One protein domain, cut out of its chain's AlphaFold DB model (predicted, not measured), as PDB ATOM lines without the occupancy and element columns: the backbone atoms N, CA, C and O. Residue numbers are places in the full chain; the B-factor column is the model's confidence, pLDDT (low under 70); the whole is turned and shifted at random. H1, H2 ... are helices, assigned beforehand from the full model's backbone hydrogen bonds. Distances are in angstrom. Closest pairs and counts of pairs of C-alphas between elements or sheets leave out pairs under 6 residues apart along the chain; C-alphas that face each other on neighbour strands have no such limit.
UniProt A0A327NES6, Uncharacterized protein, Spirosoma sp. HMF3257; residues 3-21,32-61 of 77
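AT A GLANCE: This is residues 3 to 21 and 32 to 61 of the 77 residues of an uncharacterized protein of Spirosoma sp. HMF3257 (UniProt A0A327NES6). H2 and H3 form a splayed helical hairpin, with the shorter H1 loosely over both, their three centres making a triangle. The printed part has 49 residues, with three named helices in the order H1, H2, H3, and is all helix. It is compact, with a radius of gyration of the C-alphas of 9.9 A, spanning 29 by 16 by 16 A.

HOW THE PARTS SIT: H1, residues 3 to 12, and H2, residues 32 to 44, only just touch, with 3 pairs of C-alphas within 8 A, the closest Leu 8 and Met 40 at 6.7 A. They run opposite ways at a steep tilt of 37 degrees, only just beyond shallow. H3, residues 48 to 61, only just touches H1, with residues 51 to 55 alone and 3 such pairs, the closest C-alphas Leu 7 and Leu 54 at 7.0 A; they run the same way at a steep 57 degrees. H2 and H3, a hairpin, touch through residues 49 to 54 of H3 alone, the closest C-alphas Ala 39 and Ser 50 at 4.7 A, at a steep 38 degrees. The helix packing is mostly crossed. Every O i to N i+4 pair is within hydrogen-bond range in H1, H2 and H3.

IN THESE COORDINATES: From first to last C-alpha H1 measures 14.3 A, H2 18.3 A and H3 20.1 A. C-alpha 3 is at (-49.960, 26.432, 164.821), C-alpha 61 at (-49.106, 11.651, 156.476).

THE WHOLE: The farthest C-alphas, Thr 19 and Gly 46, are 28.8 A apart. Residues 22 to 31 are not printed; C-alphas 21 and 32 are 6.6 A apart across this cut. The link from H2 to H3 is tight. No printed residue is under pLDDT 70.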
ATOM      1  N   ASP A   3     -49.610  27.794 165.258       81.44
ATOM      2  CA  ASP A   3     -49.960  26.432 164.821       81.44
ATOM      3  C   ASP A   3     -50.953  26.367 163.650       81.44
ATOM      4  O   ASP A   3     -50.852  25.483 162.802       81.44
ATOM      5  N   LEU A   4     -51.921  27.292 163.584       89.94
ATOM      6  CA  LEU A   4     -52.891  27.323 162.487       89.94
ATOM      7  C   LEU A   4     -52.245  27.760 161.167       89.94
ATOM      8  O   LEU A   4     -52.481  27.123 160.146       89.94
ATOM      9  N   ASN A   5     -51.420  28.809 161.179       91.50
ATOM     10  CA  ASN A   5     -50.727  29.263 159.972       91.50
ATOM     11  C   ASN A   5     -49.761  28.190 159.464       91.50
ATOM     12  O   ASN A   5     -49.703  27.943 158.260       91.50
ATOM     13  N   ASP A   6     -49.082  27.494 160.375       91.19
ATOM     14  CA  ASP A   6     -48.193  26.384 160.032       91.19
ATOM     15  C   ASP A   6     -48.966  25.211 159.411       91.19
ATOM     16  O   ASP A   6     -48.538  24.648 158.402       91.19
ATOM     17  N   LEU A   7     -50.142  24.870 159.953       91.50
ATOM     18  CA  LEU A   7     -51.037  23.867 159.365       91.50
ATOM     19  C   LEU A   7     -51.511  24.273 157.968       91.50
ATOM     20  O   LEU A   7     -51.465  23.460 157.048       91.50
ATOM     21  N   LEU A   8     -51.949  25.518 157.788       93.50
ATOM     22  CA  LEU A   8     -52.429  26.005 156.494       93.50
ATOM     23  C   LEU A   8     -51.308  25.987 155.449       93.50
ATOM     24  O   LEU A   8     -51.508  25.477 154.348       93.50
ATOM     25  N   ASN A   9     -50.116  26.467 155.807       93.25
ATOM     26  CA  ASN A   9     -48.948  26.440 154.927       93.25
ATOM     27  C   ASN A   9     -48.537  25.008 154.564       93.25
ATOM     28  O   ASN A   9     -48.209  24.749 153.406       93.25
ATOM     29  N   TYR A  10     -48.618  24.070 155.514       92.75
ATOM     30  CA  TYR A  10     -48.318  22.659 155.272       92.75
ATOM     31  C   TYR A  10     -49.224  22.030 154.206       92.75
ATOM     32  O   TYR A  10     -48.755  21.210 153.422       92.75
ATOM     33  N   PHE A  11     -50.510  22.392 154.162       94.00
ATOM     34  CA  PHE A  11     -51.465  21.806 153.216       94.00
ATOM     35  C   PHE A  11     -51.594  22.577 151.895       94.00
ATOM     36  O   PHE A  11     -51.935  21.968 150.883       94.00
ATOM     37  N   LYS A  12     -51.285  23.880 151.868       88.88
ATOM     38  CA  LYS A  12     -51.522  24.772 150.715       88.88
ATOM     39  C   LYS A  12     -50.869  24.318 149.403       88.88
ATOM     40  O   LYS A  12     -51.445  24.535 148.342       88.88
ATOM     41  N   PHE A  13     -49.692  23.699 149.466       84.69
ATOM     42  CA  PHE A  13     -48.921  23.289 148.280       84.69
ATOM     43  C   PHE A  13     -48.594  21.799 148.257       84.69
ATOM     44  O   PHE A  13     -47.741  21.357 147.490       84.69
ATOM     45  N   ARG A  14     -49.230  21.014 149.127       87.12
ATOM     46  CA  ARG A  14     -48.880  19.610 149.296       87.12
ATOM     47  C   ARG A  14     -49.729  18.731 148.402       87.12
ATOM     48  O   ARG A  14     -50.954  18.842 148.376       87.12
ATOM     49  N   GLU A  15     -49.073  17.809 147.716       88.62
ATOM     50  CA  GLU A  15     -49.764  16.703 147.074       88.62
ATOM     51  C   GLU A  15     -50.280  15.745 148.147       88.62
ATOM     52  O   GLU A  15     -49.556  15.317 149.051       88.62
ATOM     53  N   LEU A  16     -51.577  15.469 148.082       90.69
ATOM     54  CA  LEU A  16     -52.255  14.559 148.989       90.69
ATOM     55  C   LEU A  16     -52.531  13.253 148.247       90.69
ATOM     56  O   LEU A  16     -52.898  13.306 147.073       90.69
ATOM     57  N   PRO A  17     -52.387  12.095 148.912       88.19
ATOM     58  CA  PRO A  17     -52.663  10.811 148.290       88.19
ATOM     59  C   PRO A  17     -54.121  10.723 147.828       88.19
ATOM     60  O   PRO A  17     -55.042  11.083 148.563       88.19
ATOM     61  N   GLU A  18     -54.318  10.188 146.623       85.31
ATOM     62  CA  GLU A  18     -55.642   9.893 146.051       85.31
ATOM     63  C   GLU A  18     -56.171   8.510 146.470       85.31
ATOM     64  O   GLU A  18     -57.267   8.095 146.104       85.31
ATOM     65  N   THR A  19     -55.397   7.778 147.269       85.44
ATOM     66  CA  THR A  19     -55.783   6.478 147.817       85.44
ATOM     67  C   THR A  19     -56.667   6.627 149.057       85.44
ATOM     68  O   THR A  19     -56.585   7.645 149.752       85.44
ATOM     69  N   PRO A  20     -57.446   5.591 149.426       90.81
ATOM     70  CA  PRO A  20     -58.162   5.564 150.694       90.81
ATOM     71  C   PRO A  20     -57.254   5.921 151.874       90.81
ATOM     72  O   PRO A  20     -56.231   5.282 152.115       90.81
ATOM     73  N   PHE A  21     -57.645   6.947 152.620       92.56
ATOM     74  CA  PHE A  21     -56.886   7.488 153.732       92.56
ATOM     75  C   PHE A  21     -57.650   7.308 155.039       92.56
ATOM     76  O   PHE A  21     -58.827   7.657 155.155       92.56
ATOM     77  N   LEU A  32     -59.338  12.677 150.302       93.69
ATOM     78  CA  LEU A  32     -58.568  13.394 151.314       93.69
ATOM     79  C   LEU A  32     -58.429  14.883 150.975       93.69
ATOM     80  O   LEU A  32     -58.539  15.714 151.874       93.69
ATOM     81  N   ARG A  33     -58.249  15.220 149.692       93.69
ATOM     82  CA  ARG A  33     -58.141  16.607 149.223       93.69
ATOM     83  C   ARG A  33     -59.368  17.428 149.606       93.69
ATOM     84  O   ARG A  33     -59.224  18.456 150.259       93.69
ATOM     85  N   HIS A  34     -60.567  16.937 149.297       92.69
ATOM     86  CA  HIS A  34     -61.798  17.638 149.659       92.69
ATOM     87  C   HIS A  34     -61.965  17.773 151.180       92.69
ATOM     88  O   HIS A  34     -62.360  18.833 151.669       92.69
ATOM     89  N   CYS A  35     -61.623  16.728 151.945       93.81
ATOM     90  CA  CYS A  35     -61.658  16.788 153.408       93.81
ATOM     91  C   CYS A  35     -60.713  17.862 153.965       93.81
ATOM     92  O   CYS A  35     -61.102  18.602 154.870       93.81
ATOM     93  N   VAL A  36     -59.493  17.956 153.430       95.25
ATOM     94  CA  VAL A  36     -58.511  18.970 153.833       95.25
ATOM     95  C   VAL A  36     -58.997  20.367 153.454       95.25
ATOM     96  O   VAL A  36     -59.008  21.236 154.320       95.25
ATOM     97  N   ASP A  37     -59.481  20.579 152.230       94.88
ATOM     98  CA  ASP A  37     -59.988  21.883 151.783       94.88
ATOM     99  C   ASP A  37     -61.135  22.394 152.661       94.88
ATOM    100  O   ASP A  37     -61.144  23.557 153.080       94.88
ATOM    101  N   LEU A  38     -62.093  21.522 152.985       95.06
ATOM    102  CA  LEU A  38     -63.202  21.867 153.870       95.06
ATOM    103  C   LEU A  38     -62.712  22.179 155.290       95.06
ATOM    104  O   LEU A  38     -63.137  23.166 155.895       95.06
ATOM    105  N   ALA A  39     -61.794  21.366 155.817       95.12
ATOM    106  CA  ALA A  39     -61.236  21.580 157.142       95.12
ATOM    107  C   ALA A  39     -60.407  22.874 157.217       95.12
ATOM    108  O   ALA A  39     -60.512  23.587 158.213       95.12
ATOM    109  N   MET A  40     -59.649  23.237 156.177       95.81
ATOM    110  CA  MET A  40     -58.925  24.513 156.111       95.81
ATOM    111  C   MET A  40     -59.883  25.706 156.135       95.81
ATOM    112  O   MET A  40     -59.691  26.622 156.935       95.81
ATOM    113  N   LYS A  41     -60.952  25.675 155.326       96.06
ATOM    114  CA  LYS A  41     -61.974  26.738 155.308       96.06
ATOM    115  C   LYS A  41     -62.632  26.919 156.675       96.06
ATOM    116  O   LYS A  41     -62.723  28.038 157.165       96.06
ATOM    117  N   ASN A  42     -63.022  25.825 157.323       95.38
ATOM    118  CA  ASN A  42     -63.631  25.876 158.653       95.38
ATOM    119  C   ASN A  42     -62.621  26.274 159.745       95.38
ATOM    120  O   ASN A  42     -62.970  26.946 160.712       95.38
ATOM    121  N   ALA A  43     -61.354  25.879 159.621       94.75
ATOM    122  CA  ALA A  43     -60.314  26.276 160.566       94.75
ATOM    123  C   ALA A  43     -60.059  27.792 160.529       94.75
ATOM    124  O   ALA A  43     -59.889  28.397 161.588       94.75
ATOM    125  N   LEU A  44     -60.121  28.414 159.343       93.56
ATOM    126  CA  LEU A  44     -60.039  29.871 159.178       93.56
ATOM    127  C   LEU A  44     -61.170  30.619 159.899       93.56
ATOM    128  O   LEU A  44     -60.962  31.743 160.345       93.56
ATOM    129  N   THR A  45     -62.337  29.996 160.086       93.69
ATOM    130  CA  THR A  45     -63.440  30.566 160.883       93.69
ATOM    131  C   THR A  45     -63.322  30.255 162.382       93.69
ATOM    132  O   THR A  45     -64.277  30.453 163.130       93.69
ATOM    133  N   GLY A  46     -62.190  29.710 162.841       91.19
ATOM    134  CA  GLY A  46     -61.950  29.359 164.244       91.19
ATOM    135  C   GLY A  46     -62.525  28.004 164.682       91.19
ATOM    136  O   GLY A  46     -62.592  27.724 165.884       91.19
ATOM    137  N   ASN A  47     -62.935  27.133 163.751       94.75
ATOM    138  CA  ASN A  47     -63.482  25.820 164.096       94.75
ATOM    139  C   ASN A  47     -62.396  24.884 164.665       94.75
ATOM    140  O   ASN A  47     -61.604  24.284 163.934       94.75
ATOM    141  N   LYS A  48     -62.408  24.695 165.989       93.56
ATOM    142  CA  LYS A  48     -61.430  23.865 166.716       93.56
ATOM    143  C   LYS A  48     -61.409  22.398 166.267       93.56
ATOM    144  O   LYS A  48     -60.349  21.778 166.271       93.56
ATOM    145  N   THR A  49     -62.550  21.833 165.875       92.62
ATOM    146  CA  THR A  49     -62.636  20.443 165.390       92.62
ATOM    147  C   THR A  49     -61.922  20.279 164.053       92.62
ATOM    148  O   THR A  49     -61.218  19.293 163.835       92.62
ATOM    149  N   SER A  50     -62.041  21.274 163.177       94.19
ATOM    150  CA  SER A  50     -61.370  21.277 161.878       94.19
ATOM    151  C   SER A  50     -59.857  21.422 162.037       94.19
ATOM    152  O   SER A  50     -59.110  20.680 161.409       94.19
ATOM    153  N   ILE A  51     -59.402  22.265 162.973       94.38
ATOM    154  CA  ILE A  51     -57.976  22.377 163.334       94.38
ATOM    155  C   ILE A  51     -57.426  21.022 163.803       94.38
ATOM    156  O   ILE A  51     -56.425  20.545 163.273       94.38
ATOM    157  N   LYS A  52     -58.113  20.353 164.740       92.94
ATOM    158  CA  LYS A  52     -57.716  19.012 165.211       92.94
ATOM    159  C   LYS A  52     -57.681  17.985 164.079       92.94
ATOM    160  O   LYS A  52     -56.792  17.141 164.043       92.94
ATOM    161  N   THR A  53     -58.633  18.058 163.152       93.69
ATOM    162  CA  THR A  53     -58.685  17.162 161.989       93.69
ATOM    163  C   THR A  53     -57.464  17.357 161.092       93.69
ATOM    164  O   THR A  53     -56.821  16.378 160.722       93.69
ATOM    165  N   LEU A  54     -57.089  18.607 160.804       94.88
ATOM    166  CA  LEU A  54     -55.887  18.927 160.031       94.88
ATOM    167  C   LEU A  54     -54.610  18.424 160.723       94.88
ATOM    168  O   LEU A  54     -53.747  17.854 160.056       94.88
ATOM    169  N   MET A  55     -54.511  18.564 162.051       94.25
ATOM    170  CA  MET A  55     -53.389  18.013 162.827       94.25
ATOM    171  C   MET A  55     -53.292  16.490 162.680       94.25
ATOM    172  O   MET A  55     -52.239  15.979 162.316       94.25
ATOM    173  N   LEU A  56     -54.402  15.768 162.866       93.31
ATOM    174  CA  LEU A  56     -54.427  14.308 162.722       93.31
ATOM    175  C   LEU A  56     -54.012  13.856 161.319       93.31
ATOM    176  O   LEU A  56     -53.248  12.903 161.173       93.31
ATOM    177  N   ILE A  57     -54.502  14.540 160.282       93.94
ATOM    178  CA  ILE A  57     -54.136  14.237 158.895       93.94
ATOM    179  C   ILE A  57     -52.634  14.461 158.682       93.94
ATOM    180  O   ILE A  57     -51.972  13.605 158.094       93.94
ATOM    181  N   ARG A  58     -52.082  15.574 159.180       93.81
ATOM    182  CA  ARG A  58     -50.646  15.874 159.084       93.81
ATOM    183  C   ARG A  58     -49.812  14.770 159.725       93.81
ATOM    184  O   ARG A  58     -48.944  14.217 159.050       93.81
ATOM    185  N   ASP A  59     -50.114  14.421 160.970       92.50
ATOM    186  CA  ASP A  59     -49.354  13.434 161.743       92.50
ATOM    187  C   ASP A  59     -49.401  12.051 161.069       92.50
ATOM    188  O   ASP A  59     -48.398  11.334 160.994       92.50
ATOM    189  N   ARG A  60     -50.554  11.684 160.495       91.38
ATOM    190  CA  ARG A  60     -50.720  10.443 159.724       91.38
ATOM    191  C   ARG A  60     -49.905  10.441 158.440       91.38
ATOM    192  O   ARG A  60     -49.256   9.438 158.152       91.38
ATOM    193  N   LEU A  61     -49.906  11.542 157.694       91.25
ATOM    194  CA  LEU A  61     -49.106  11.651 156.476       91.25
ATOM    195  C   LEU A  61     -47.603  11.600 156.783       91.25
ATOM    196  O   LEU A  61     -46.861  10.954 156.049       91.25
TER     197      LEU A  61